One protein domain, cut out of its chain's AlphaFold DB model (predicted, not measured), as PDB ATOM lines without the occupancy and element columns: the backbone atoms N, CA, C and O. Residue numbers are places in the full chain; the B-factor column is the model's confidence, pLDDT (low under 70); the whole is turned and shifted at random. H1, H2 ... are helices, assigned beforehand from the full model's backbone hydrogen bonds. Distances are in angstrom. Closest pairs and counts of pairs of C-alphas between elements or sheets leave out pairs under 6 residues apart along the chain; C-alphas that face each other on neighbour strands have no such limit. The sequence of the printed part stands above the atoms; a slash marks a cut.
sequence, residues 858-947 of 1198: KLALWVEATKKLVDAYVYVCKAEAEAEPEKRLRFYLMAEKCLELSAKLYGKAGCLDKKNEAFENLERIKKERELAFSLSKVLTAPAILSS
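What this domain is: This is residues 858 to 947 of the 1198 residues of an uncharacterized protein of Candidatus Bathyarchaeota archaeon (UniProt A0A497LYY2). Three long helices, H1, H2 and H3, stand side by side as an up-and-down bundle, each running against the one before it, with their centres in a triangle. From the end of H3 a thin, mostly loop-like stretch, residues 929 to 947 with the four-residue helix H4 in it, runs back loosely along the side where H1 and H3 leave a gap, away from H2. The printed part has 90 residues with four named helices in the order H1, H2, H3, H4 and no named strand; its class is all helix. It is compact, with a radius of gyration of the C-alphas of 13.3 A, yet its outline is a rod with spans of 47 by 21 by 19 A.

Where its parts are: Begin with the longest helix, H2, residues 885 to 909: find C-alpha 885 at (24.572, 15.880, -8.931) and follow z down to C-alpha 909 at (15.878, 7.442, -42.904), 36.1 A away. Before it comes H1, residues 858 to 880, which begins at C-alpha 858 at (18.766, 5.470, -45.942) and is 33.4 A long. After H2 look for H3, residues 912 to 928, 23.8 A long. H4, residues 935 to 938, ends at C-alpha 938 at (14.373, -0.586, -29.915).

How they stand to each other: Start at H2, which touches both H1 and H3. H1 and H2 form a helical hairpin: they run opposite ways at a shallow tilt of 15 degrees, and their closest C-alphas, those of Ala 872 and Ala 895, are 4.0 A apart. H2 and H3 form a second helical hairpin, again opposite ways at a shallow tilt of 15 degrees, with the closest C-alphas, those of Ala 903 and Lys 915, 4.3 A apart. H1 and H3 run the same way at a shallow tilt of 14 degrees and are close but not clearly touching; their closest C-alphas, those of Leu 869 and Ala 918, are 7.3 A apart. H4 and H3 are close but not clearly touching, with the closest C-alphas, those of Lys 914 and Val 938, 7.4 A apart. H4 and H1 are near each other, while H4 and H2 are apart. In the backbones of H1, H2 and H3 every O i to N i+4 pair is within hydrogen-bond range; H4 is too short for such a pair, and its one O i to N i+3 pair is within range.

The domain as a whole: The two C-alphas farthest apart, those of Glu 884 and Ser 947, are 47.3 A from each other. The printed part has no cut. The links from H1 to H2 and from H2 to H3 are tight, and the link from H3 to H4 is short. The mean pLDDT of the printed part is 79.1; look for values under 70 at residue 928 and at residues 930 to 947.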
ATOM      1  N   LYS A 858      19.830   5.617 -46.951       84.31
ATOM      2  CA  LYS A 858      18.766   5.470 -45.942       84.31
ATOM      3  C   LYS A 858      19.119   4.435 -44.865       84.31
ATOM      4  O   LYS A 858      18.845   4.679 -43.694       84.31
ATOM      5  N   LEU A 859      19.765   3.322 -45.233       83.50
ATOM      6  CA  LEU A 859      20.239   2.320 -44.266       83.50
ATOM      7  C   LEU A 859      21.396   2.859 -43.431       83.50
ATOM      8  O   LEU A 859      21.431   2.630 -42.225       83.50
ATOM      9  N   ALA A 860      22.331   3.583 -44.053       88.06
ATOM     10  CA  ALA A 860      23.439   4.202 -43.334       88.06
ATOM     11  C   ALA A 860      22.927   5.192 -42.273       88.06
ATOM     12  O   ALA A 860      23.336   5.113 -41.115       88.06
ATOM     13  N   LEU A 861      21.968   6.053 -42.640       88.12
ATOM     14  CA  LEU A 861      21.307   6.985 -41.721       88.12
ATOM     15  C   LEU A 861      20.542   6.266 -40.607       88.12
ATOM     16  O   LEU A 861      20.564   6.719 -39.465       88.12
ATOM     17  N   TRP A 862      19.893   5.143 -40.918       85.75
ATOM     18  CA  TRP A 862      19.209   4.333 -39.917       85.75
ATOM     19  C   TRP A 862      20.191   3.732 -38.899       85.75
ATOM     20  O   TRP A 862      19.975   3.862 -37.698       85.75
ATOM     21  N   VAL A 863      21.314   3.153 -39.344       88.06
ATOM     22  CA  VAL A 863      22.346   2.630 -38.429       88.06
ATOM     23  C   VAL A 863      22.959   3.746 -37.586       88.06
ATOM     24  O   VAL A 863      23.205   3.561 -36.395       88.06
ATOM     25  N   GLU A 864      23.184   4.924 -38.170       89.25
ATOM     26  CA  GLU A 864      23.659   6.094 -37.428       89.25
ATOM     27  C   GLU A 864      22.644   6.564 -36.376       89.25
ATOM     28  O   GLU A 864      23.049   6.911 -35.264       89.25
ATOM     29  N   ALA A 865      21.344   6.520 -36.679       87.44
ATOM     30  CA  ALA A 865      20.278   6.805 -35.721       87.44
ATOM     31  C   ALA A 865      20.275   5.802 -34.555       87.44
ATOM     32  O   ALA A 865      20.239   6.218 -33.394       87.44
ATOM     33  N   THR A 866      20.410   4.505 -34.851       85.62
ATOM     34  CA  THR A 866      20.517   3.430 -33.851       85.62
ATOM     35  C   THR A 866      21.773   3.581 -32.993       85.62
ATOM     36  O   THR A 866      21.722   3.418 -31.778       85.62
ATOM     37  N   LYS A 867      22.895   4.008 -33.581       89.88
ATOM     38  CA  LYS A 867      24.110   4.345 -32.828       89.88
ATOM     39  C   LYS A 867      23.870   5.492 -31.844       89.88
ATOM     40  O   LYS A 867      24.325   5.421 -30.708       89.88
ATOM     41  N   LYS A 868      23.152   6.545 -32.259       90.19
ATOM     42  CA  LYS A 868      22.811   7.685 -31.386       90.19
ATOM     43  C   LYS A 868      21.856   7.322 -30.264       90.19
ATOM     44  O   LYS A 868      22.010   7.832 -29.160       90.19
ATOM     45  N   LEU A 869      20.941   6.402 -30.520       85.25
ATOM     46  CA  LEU A 869      20.104   5.823 -29.486       85.25
ATOM     47  C   LEU A 869      20.943   5.056 -28.450       85.25
ATOM     48  O   LEU A 869      20.801   5.302 -27.259       85.25
ATOM     49  N   VAL A 870      21.865   4.188 -28.881       84.12
ATOM     50  CA  VAL A 870      22.761   3.464 -27.959       84.12
ATOM     51  C   VAL A 870      23.674   4.429 -27.186       84.12
ATOM     52  O   VAL A 870      23.858   4.249 -25.983       84.12
ATOM     53  N   ASP A 871      24.191   5.485 -27.836       87.94
ATOM     54  CA  ASP A 871      24.940   6.563 -27.166       87.94
ATOM     55  C   ASP A 871      24.108   7.155 -25.999       87.94
ATOM     56  O   ASP A 871      24.650   7.384 -24.918       87.94
ATOM     57  N   ALA A 872      22.794   7.365 -26.185       87.12
ATOM     58  CA  ALA A 872      21.914   7.900 -25.142       87.12
ATOM     59  C   ALA A 872      21.779   6.964 -23.933       87.12
ATOM     60  O   ALA A 872      21.885   7.423 -22.798       87.12
ATOM     61  N   TYR A 873      21.608   5.659 -24.167       80.50
ATOM     62  CA  TYR A 873      21.512   4.663 -23.096       80.50
ATOM     63  C   TYR A 873      22.782   4.611 -22.240       80.50
ATOM     64  O   TYR A 873      22.700   4.549 -21.018       80.50
ATOM     65  N   VAL A 874      23.963   4.740 -22.851       86.06
ATOM     66  CA  VAL A 874      25.227   4.823 -22.100       86.06
ATOM     67  C   VAL A 874      25.283   6.059 -21.216       86.06
ATOM     68  O   VAL A 874      25.773   5.983 -20.091       86.06
ATOM     69  N   TYR A 875      24.825   7.208 -21.716       87.19
ATOM     70  CA  TYR A 875      24.797   8.428 -20.917       87.19
ATOM     71  C   TYR A 875      23.806   8.324 -19.754       87.19
ATOM     72  O   TYR A 875      24.130   8.804 -18.673       87.19
ATOM     73  N   VAL A 876      22.681   7.626 -19.914       83.38
ATOM     74  CA  VAL A 876      21.778   7.327 -18.790       83.38
ATOM     75  C   VAL A 876      22.433   6.399 -17.770       83.38
ATOM     76  O   VAL A 876      22.477   6.761 -16.601       83.38
ATOM     77  N   CYS A 877      23.059   5.289 -18.183       79.00
ATOM     78  CA  CYS A 877      23.779   4.413 -17.245       79.00
ATOM     79  C   CYS A 877      24.897   5.157 -16.492       79.00
ATOM     80  O   CYS A 877      25.126   4.917 -15.310       79.00
ATOM     81  N   LYS A 878      25.594   6.087 -17.161       84.19
ATOM     82  CA  LYS A 878      26.587   6.960 -16.515       84.19
ATOM     83  C   LYS A 878      25.948   7.937 -15.535       84.19
ATOM     84  O   LYS A 878      26.542   8.189 -14.499       84.19
ATOM     85  N   ALA A 879      24.771   8.477 -15.846       83.19
ATOM     86  CA  ALA A 879      24.030   9.345 -14.939       83.19
ATOM     87  C   ALA A 879      23.547   8.583 -13.694       83.19
ATOM     88  O   ALA A 879      23.638   9.099 -12.588       83.19
ATOM     89  N   GLU A 880      23.067   7.351 -13.861       79.19
ATOM     90  CA  GLU A 880      22.611   6.488 -12.763       79.19
ATOM     91  C   GLU A 880      23.755   6.047 -11.840       79.19
ATOM     92  O   GLU A 880      23.557   5.936 -10.633       79.19
ATOM     93  N   ALA A 881      24.956   5.843 -12.390       79.44
ATOM     94  CA  ALA A 881      26.156   5.484 -11.632       79.44
ATOM     95  C   ALA A 881      26.927   6.692 -11.052       79.44
ATOM     96  O   ALA A 881      27.903   6.496 -10.329       79.44
ATOM     97  N   GLU A 882      26.536   7.928 -11.381       85.81
ATOM     98  CA  GLU A 882      27.237   9.149 -10.973       85.81
ATOM     99  C   GLU A 882      26.684   9.695  -9.651       85.81
ATOM    100  O   GLU A 882      25.492   9.984  -9.516       85.81
ATOM    101  N   ALA A 883      27.576   9.865  -8.674       77.94
ATOM    102  CA  ALA A 883      27.231  10.354  -7.344       77.94
ATOM    103  C   ALA A 883      27.159  11.889  -7.292       77.94
ATOM    104  O   ALA A 883      26.442  12.439  -6.457       77.94
ATOM    105  N   GLU A 884      27.878  12.589  -8.178       85.62
ATOM    106  CA  GLU A 884      27.924  14.051  -8.201       85.62
ATOM    107  C   GLU A 884      26.724  14.649  -8.974       85.62
ATOM    108  O   GLU A 884      26.615  14.449 -10.191       85.62
ATOM    109  N   PRO A 885      25.830  15.427  -8.324       79.56
ATOM    110  CA  PRO A 885      24.572  15.880  -8.931       79.56
ATOM    111  C   PRO A 885      24.736  16.679 -10.231       79.56
ATOM    112  O   PRO A 885      23.965  16.494 -11.174       79.56
ATOM    113  N   GLU A 886      25.759  17.536 -10.324       80.56
ATOM    114  CA  GLU A 886      26.015  18.329 -11.532       80.56
ATOM    115  C   GLU A 886      26.469  17.468 -12.716       80.56
ATOM    116  O   GLU A 886      26.013  17.667 -13.846       80.56
ATOM    117  N   LYS A 887      27.348  16.486 -12.479       80.69
ATOM    118  CA  LYS A 887      27.807  15.552 -13.520       80.69
ATOM    119  C   LYS A 887      26.688  14.609 -13.945       80.69
ATOM    120  O   LYS A 887      26.506  14.388 -15.143       80.69
ATOM    121  N   ARG A 888      25.879  14.148 -12.992       81.69
ATOM    122  CA  ARG A 888      24.677  13.350 -13.245       81.69
ATOM    123  C   ARG A 888      23.682  14.091 -14.142       81.69
ATOM    124  O   ARG A 888      23.242  13.542 -15.152       81.69
ATOM    125  N   LEU A 889      23.391  15.362 -13.848       83.62
ATOM    126  CA  LEU A 889      22.530  16.201 -14.690       83.62
ATOM    127  C   LEU A 889      23.116  16.402 -16.098       83.62
ATOM    128  O   LEU A 889      22.392  16.297 -17.089       83.62
ATOM    129  N   ARG A 890      24.432  16.636 -16.211       87.00
ATOM    130  CA  ARG A 890      25.117  16.744 -17.513       87.00
ATOM    131  C   ARG A 890      24.980  15.467 -18.341       87.00
ATOM    132  O   ARG A 890      24.782  15.560 -19.551       87.00
ATOM    133  N   PHE A 891      25.065  14.290 -17.725       86.69
ATOM    134  CA  PHE A 891      24.881  13.026 -18.434       86.69
ATOM    135  C   PHE A 891      23.441  12.831 -18.928       86.69
ATOM    136  O   PHE A 891      23.265  12.459 -20.089       86.69
ATOM    137  N   TYR A 892      22.418  13.189 -18.145       84.06
ATOM    138  CA  TYR A 892      21.034  13.185 -18.640       84.06
ATOM    139  C   TYR A 892      20.823  14.146 -19.821       84.06
ATOM    140  O   TYR A 892      20.225  13.752 -20.819       84.06
ATOM    141  N   LEU A 893      21.389  15.358 -19.784       87.00
ATOM    142  CA  LEU A 893      21.320  16.301 -20.913       87.00
ATOM    143  C   LEU A 893      22.004  15.762 -22.184       87.00
ATOM    144  O   LEU A 893      21.528  15.978 -23.301       87.00
ATOM    145  N   MET A 894      23.117  15.035 -22.036       88.75
ATOM    146  CA  MET A 894      23.777  14.367 -23.164       88.75
ATOM    147  C   MET A 894      22.922  13.226 -23.728       88.75
ATOM    148  O   MET A 894      22.856  13.069 -24.949       88.75
ATOM    149  N   ALA A 895      22.232  12.469 -22.870       86.88
ATOM    150  CA  ALA A 895      21.284  11.444 -23.296       86.88
ATOM    151  C   ALA A 895      20.104  12.046 -24.079       86.88
ATOM    152  O   ALA A 895      19.792  11.564 -25.168       86.88
ATOM    153  N   GLU A 896      19.517  13.144 -23.589       88.50
ATOM    154  CA  GLU A 896      18.445  13.877 -24.279       88.50
ATOM    155  C   GLU A 896      18.881  14.320 -25.687       88.50
ATOM    156  O   GLU A 896      18.207  14.034 -26.680       88.50
ATOM    157  N   LYS A 897      20.064  14.937 -25.808       90.62
ATOM    158  CA  LYS A 897      20.613  15.374 -27.102       90.62
ATOM    159  C   LYS A 897      20.850  14.206 -28.065       90.62
ATOM    160  O   LYS A 897      20.634  14.331 -29.273       90.62
ATOM    161  N   CYS A 898      21.310  13.068 -27.551       90.00
ATOM    162  CA  CYS A 898      21.502  11.858 -28.343       90.00
ATOM    163  C   CYS A 898      20.173  11.278 -28.858       90.00
ATOM    164  O   CYS A 898      20.110  10.895 -30.029       90.00
ATOM    165  N   LEU A 899      19.109  11.280 -28.048       88.00
ATOM    166  CA  LEU A 899      17.774  10.839 -28.471       88.00
ATOM    167  C   LEU A 899      17.132  11.789 -29.487       88.00
ATOM    168  O   LEU A 899      16.570  11.321 -30.475       88.00
ATOM    169  N   GLU A 900      17.283  13.104 -29.321       90.81
ATOM    170  CA  GLU A 900      16.810  14.092 -30.302       90.81
ATOM    171  C   GLU A 900      17.484  13.887 -31.672       90.81
ATOM    172  O   GLU A 900      16.828  13.841 -32.720       90.81
ATOM    173  N   LEU A 901      18.811  13.701 -31.673       90.69
ATOM    174  CA  LEU A 901      19.571  13.401 -32.886       90.69
ATOM    175  C   LEU A 901      19.169  12.054 -33.494       90.69
ATOM    176  O   LEU A 901      19.045  11.961 -34.717       90.69
ATOM    177  N   SER A 902      18.943  11.031 -32.668       89.31
ATOM    178  CA  SER A 902      18.464   9.720 -33.113       89.31
ATOM    179  C   SER A 902      17.102   9.827 -33.807       89.31
ATOM    180  O   SER A 902      16.967   9.412 -34.958       89.31
ATOM    181  N   ALA A 903      16.127  10.498 -33.188       86.88
ATOM    182  CA  ALA A 903      14.798  10.711 -33.758       86.88
ATOM    183  C   ALA A 903      14.848  11.487 -35.089       86.88
ATOM    184  O   ALA A 903      14.178  11.128 -36.064       86.88
ATOM    185  N   LYS A 904      15.696  12.523 -35.179       91.38
ATOM    186  CA  LYS A 904      15.919  13.278 -36.424       91.38
ATOM    187  C   LYS A 904      16.492  12.397 -37.535       91.38
ATOM    188  O   LYS A 904      16.050  12.499 -38.683       91.38
ATOM    189  N   LEU A 905      17.473  11.555 -37.215       89.31
ATOM    190  CA  LEU A 905      18.101  10.651 -38.179       89.31
ATOM    191  C   LEU A 905      17.140   9.537 -38.623       89.31
ATOM    192  O   LEU A 905      17.043   9.299 -39.826       89.31
ATOM    193  N   TYR A 906      16.347   8.948 -37.720       86.50
ATOM    194  CA  TYR A 906      15.283   8.004 -38.094       86.50
ATOM    195  C   TYR A 906      14.235   8.645 -39.010       86.50
ATOM    196  O   TYR A 906      13.826   8.035 -39.998       86.50
ATOM    197  N   GLY A 907      13.863   9.904 -38.757       84.62
ATOM    198  CA  GLY A 907      12.989  10.670 -39.648       84.62
ATOM    199  C   GLY A 907      13.569  10.846 -41.054       84.62
ATOM    200  O   GLY A 907      12.859  10.642 -42.036       84.62
ATOM    201  N   LYS A 908      14.867  11.159 -41.170       86.56
ATOM    202  CA  LYS A 908      15.566  11.245 -42.469       86.56
ATOM    203  C   LYS A 908      15.713   9.887 -43.162       86.56
ATOM    204  O   LYS A 908      15.677   9.828 -44.388       86.56
ATOM    205  N   ALA A 909      15.860   8.809 -42.393       82.38
ATOM    206  CA  ALA A 909      15.878   7.442 -42.904       82.38
ATOM    207  C   ALA A 909      14.486   6.951 -43.357       82.38
ATOM    208  O   ALA A 909      14.399   5.962 -44.083       82.38
ATOM    209  N   GLY A 910      13.408   7.657 -42.985       78.25
ATOM    210  CA  GLY A 910      12.022   7.301 -43.303       78.25
ATOM    211  C   GLY A 910      11.380   6.313 -42.322       78.25
ATOM    212  O   GLY A 910      10.324   5.766 -42.621       78.25
ATOM    213  N   CYS A 911      11.990   6.077 -41.157       76.56
ATOM    214  CA  CYS A 911      11.514   5.132 -40.145       76.56
ATOM    215  C   CYS A 911      10.715   5.865 -39.060       76.56
ATOM    216  O   CYS A 911      11.252   6.228 -38.013       76.56
ATOM    217  N   LEU A 912       9.433   6.116 -39.335       78.31
ATOM    218  CA  LEU A 912       8.570   6.934 -38.477       78.31
ATOM    219  C   LEU A 912       8.293   6.295 -37.111       78.31
ATOM    220  O   LEU A 912       8.351   7.001 -36.110       78.31
ATOM    221  N   ASP A 913       8.111   4.976 -37.046       73.50
ATOM    222  CA  ASP A 913       7.862   4.278 -35.775       73.50
ATOM    223  C   ASP A 913       9.063   4.403 -34.828       73.50
ATOM    224  O   ASP A 913       8.920   4.771 -33.668       73.50
ATOM    225  N   LYS A 914      10.280   4.223 -35.360       76.44
ATOM    226  CA  LYS A 914      11.531   4.382 -34.602       76.44
ATOM    227  C   LYS A 914      11.825   5.830 -34.224       76.44
ATOM    228  O   LYS A 914      12.386   6.092 -33.164       76.44
ATOM    229  N   LYS A 915      11.418   6.787 -35.062       83.94
ATOM    230  CA  LYS A 915      11.444   8.211 -34.710       83.94
ATOM    231  C   LYS A 915      10.536   8.478 -33.506       83.94
ATOM    232  O   LYS A 915      10.975   9.157 -32.583       83.94
ATOM    233  N   ASN A 916       9.310   7.957 -33.516       81.31
ATOM    234  CA  ASN A 916       8.350   8.145 -32.429       81.31
ATOM    235  C   ASN A 916       8.834   7.469 -31.139       81.31
ATOM    236  O   ASN A 916       8.846   8.111 -30.098       81.31
ATOM    237  N   GLU A 917       9.366   6.248 -31.222       76.94
ATOM    238  CA  GLU A 917       9.956   5.528 -30.085       76.94
ATOM    239  C   GLU A 917      11.163   6.278 -29.478       76.94
ATOM    240  O   GLU A 917      11.319   6.363 -28.258       76.94
ATOM    241  N   ALA A 918      12.013   6.891 -30.311       81.94
ATOM    242  CA  ALA A 918      13.104   7.746 -29.838       81.94
ATOM    243  C   ALA A 918      12.591   9.041 -29.170       81.94
ATOM    244  O   ALA A 918      13.186   9.494 -28.191       81.94
ATOM    245  N   PHE A 919      11.481   9.615 -29.652       82.75
ATOM    246  CA  PHE A 919      10.820  10.763 -29.018       82.75
ATOM    247  C   PHE A 919      10.151  10.406 -27.689       82.75
ATOM    248  O   PHE A 919      10.273  11.161 -26.730       82.75
ATOM    249  N   GLU A 920       9.484   9.259 -27.598       81.38
ATOM    250  CA  GLU A 920       8.870   8.785 -26.356       81.38
ATOM    251  C   GLU A 920       9.926   8.570 -25.266       81.38
ATOM    252  O   GLU A 920       9.756   9.026 -24.135       81.38
ATOM    253  N   ASN A 921      11.066   7.965 -25.616       79.12
ATOM    254  CA  ASN A 921      12.198   7.832 -24.697       79.12
ATOM    255  C   ASN A 921      12.791   9.194 -24.297       79.12
ATOM    256  O   ASN A 921      13.166   9.376 -23.139       79.12
ATOM    257  N   LEU A 922      12.853  10.163 -25.220       84.62
ATOM    258  CA  LEU A 922      13.308  11.525 -24.917       84.62
ATOM    259  C   LEU A 922      12.392  12.201 -23.890       84.62
ATOM    260  O   LEU A 922      12.876  12.805 -22.934       84.62
ATOM    261  N   GLU A 923      11.077  12.081 -24.065       82.75
ATOM    262  CA  GLU A 923      10.094  12.657 -23.147       82.75
ATOM    263  C   GLU A 923      10.115  11.986 -21.765       82.75
ATOM    264  O   GLU A 923       9.958  12.673 -20.754       82.75
ATOM    265  N   ARG A 924      10.387  10.676 -21.689       78.25
ATOM    266  CA  ARG A 924      10.556   9.971 -20.406       78.25
ATOM    267  C   ARG A 924      11.824  10.382 -19.669       78.25
ATOM    268  O   ARG A 924      11.734  10.719 -18.493       78.25
ATOM    269  N   ILE A 925      12.970  10.498 -20.347       81.25
ATOM    270  CA  ILE A 925      14.190  11.020 -19.704       81.25
ATOM    271  C   ILE A 925      13.965  12.437 -19.156       81.25
ATOM    272  O   ILE A 925      14.451  12.755 -18.069       81.25
ATOM    273  N   LYS A 926      13.218  13.290 -19.870       80.56
ATOM    274  CA  LYS A 926      12.921  14.659 -19.417       80.56
ATOM    275  C   LYS A 926      12.043  14.708 -18.164       80.56
ATOM    276  O   LYS A 926      12.249  15.590 -17.334       80.56
ATOM    277  N   LYS A 927      11.066  13.802 -18.037       78.56
ATOM    278  CA  LYS A 927      10.065  13.803 -16.951       78.56
ATOM    279  C   LYS A 927      10.448  12.923 -15.764       78.56
ATOM    280  O   LYS A 927      10.331  13.354 -14.624       78.56
ATOM    281  N   GLU A 928      10.891  11.704 -16.044       69.50
ATOM    282  CA  GLU A 928      11.087  10.622 -15.070       69.50
ATOM    283  C   GLU A 928      12.576  10.383 -14.774       69.50
ATOM    284  O   GLU A 928      12.900   9.703 -13.811       69.50
ATOM    285  N   ARG A 929      13.495  10.962 -15.572       75.69
ATOM    286  CA  ARG A 929      14.952  10.696 -15.512       75.69
ATOM    287  C   ARG A 929      15.300   9.209 -15.655       75.69
ATOM    288  O   ARG A 929      16.375   8.774 -15.248       75.69
ATOM    289  N   GLU A 930      14.423   8.470 -16.323       60.75
ATOM    290  CA  GLU A 930      14.523   7.038 -16.580       60.75
ATOM    291  C   GLU A 930      14.251   6.744 -18.063       60.75
ATOM    292  O   GLU A 930      13.552   7.490 -18.757       60.75
ATOM    293  N   LEU A 931      14.823   5.644 -18.558       60.78
ATOM    294  CA  LEU A 931      14.533   5.087 -19.880       60.78
ATOM    295  C   LEU A 931      13.551   3.918 -19.765       60.78
ATOM    296  O   LEU A 931      13.541   3.191 -18.774       60.78
ATOM    297  N   ALA A 932      12.759   3.673 -20.813       56.47
ATOM    298  CA  ALA A 932      11.950   2.462 -20.882       56.47
ATOM    299  C   ALA A 932      12.855   1.210 -20.883       56.47
ATOM    300  O   ALA A 932      13.803   1.115 -21.670       56.47
ATOM    301  N   PHE A 933      12.534   0.222 -20.040       53.53
ATOM    302  CA  PHE A 933      13.374  -0.951 -19.747       53.53
ATOM    303  C   PHE A 933      13.488  -2.011 -20.874       53.53
ATOM    304  O   PHE A 933      13.760  -3.176 -20.608       53.53
ATOM    305  N   SER A 934      13.315  -1.664 -22.154       54.94
ATOM    306  CA  SER A 934      13.466  -2.636 -23.252       54.94
ATOM    307  C   SER A 934      14.141  -2.037 -24.484       54.94
ATOM    308  O   SER A 934      13.527  -1.870 -25.533       54.94
ATOM    309  N   LEU A 935      15.457  -1.797 -24.392       55.84
ATOM    310  CA  LEU A 935      16.298  -1.519 -25.568       55.84
ATOM    311  C   LEU A 935      16.264  -2.683 -26.588       55.84
ATOM    312  O   LEU A 935      16.512  -2.476 -27.773       55.84
ATOM    313  N   SER A 936      15.902  -3.898 -26.158       54.25
ATOM    314  CA  SER A 936      15.736  -5.071 -27.027       54.25
ATOM    315  C   SER A 936      14.676  -4.882 -28.122       54.25
ATOM    316  O   SER A 936      14.915  -5.302 -29.251       54.25
ATOM    317  N   LYS A 937      13.562  -4.188 -27.842       57.75
ATOM    318  CA  LYS A 937      12.565  -3.796 -28.861       57.75
ATOM    319  C   LYS A 937      13.028  -2.623 -29.724       57.75
ATOM    320  O   LYS A 937      12.649  -2.509 -30.890       57.75
ATOM    321  N   VAL A 938      13.884  -1.757 -29.181       58.75
ATOM    322  CA  VAL A 938      14.373  -0.586 -29.915       58.75
ATOM    323  C   VAL A 938      15.458  -0.973 -30.935       58.75
ATOM    324  O   VAL A 938      15.473  -0.429 -32.039       58.75
ATOM    325  N   LEU A 939      16.294  -1.966 -30.611       62.97
ATOM    326  CA  LEU A 939      17.387  -2.496 -31.442       62.97
ATOM    327  C   LEU A 939      16.948  -3.430 -32.584       62.97
ATOM    328  O   LEU A 939      17.807  -3.908 -33.321       62.97
ATOM    329  N   THR A 940      15.644  -3.669 -32.757       65.75
ATOM    330  CA  THR A 940      15.107  -4.476 -33.861       65.75
ATOM    331  C   THR A 940      15.589  -3.944 -35.209       65.75
ATOM    332  O   THR A 940      15.403  -2.766 -35.542       65.75
ATOM    333  N   ALA A 941      16.209  -4.821 -35.989       64.81
ATOM    334  CA  ALA A 941      16.741  -4.515 -37.294       64.81
ATOM    335  C   ALA A 941      15.588  -4.270 -38.291       64.81
ATOM    336  O   ALA A 941      14.564  -4.961 -38.268       64.81
ATOM    337  N   PRO A 942      15.704  -3.276 -39.186       65.56
ATOM    338  CA  PRO A 942      14.668  -2.973 -40.151       65.56
ATOM    339  C   PRO A 942      14.654  -4.039 -41.239       65.56
ATOM    340  O   PRO A 942      15.703  -4.462 -41.727       65.56
ATOM    341  N   ALA A 943      13.456  -4.364 -41.725       60.31
ATOM    342  CA  ALA A 943      13.261  -5.300 -42.835       60.31
ATOM    343  C   ALA A 943      14.044  -4.920 -44.114       60.31
ATOM    344  O   ALA A 943      14.310  -5.769 -44.960       60.31
ATOM    345  N   ILE A 944      14.460  -3.655 -44.259       62.62
ATOM    346  CA  ILE A 944      15.259  -3.173 -45.396       62.62
ATOM    347  C   ILE A 944      16.695  -3.745 -45.425       62.62
ATOM    348  O   ILE A 944      17.352  -3.705 -46.464       62.62
ATOM    349  N   LEU A 945      17.184  -4.307 -44.309       62.94
ATOM    350  CA  LEU A 945      18.451  -5.056 -44.248       62.94
ATOM    351  C   LEU A 945      18.373  -6.400 -44.982       62.94
ATOM    352  O   LEU A 945      19.403  -6.998 -45.308       62.94
ATOM    353  N   SER A 946      17.155  -6.844 -45.299       58.03
ATOM    354  CA  SER A 946      16.869  -8.018 -46.114       58.03
ATOM    355  C   SER A 946      16.755  -7.689 -47.601       58.03
ATOM    356  O   SER A 946      15.829  -8.112 -48.291       58.03
ATOM    357  N   SER A 947      17.692  -6.894 -48.118       63.81
ATOM    358  CA  SER A 947      17.702  -6.531 -49.533       63.81
ATOM    359  C   SER A 947      18.060  -7.726 -50.423       63.81
ATOM    360  O   SER A 947      19.042  -8.424 -50.181       63.81
TER     361      SER A 947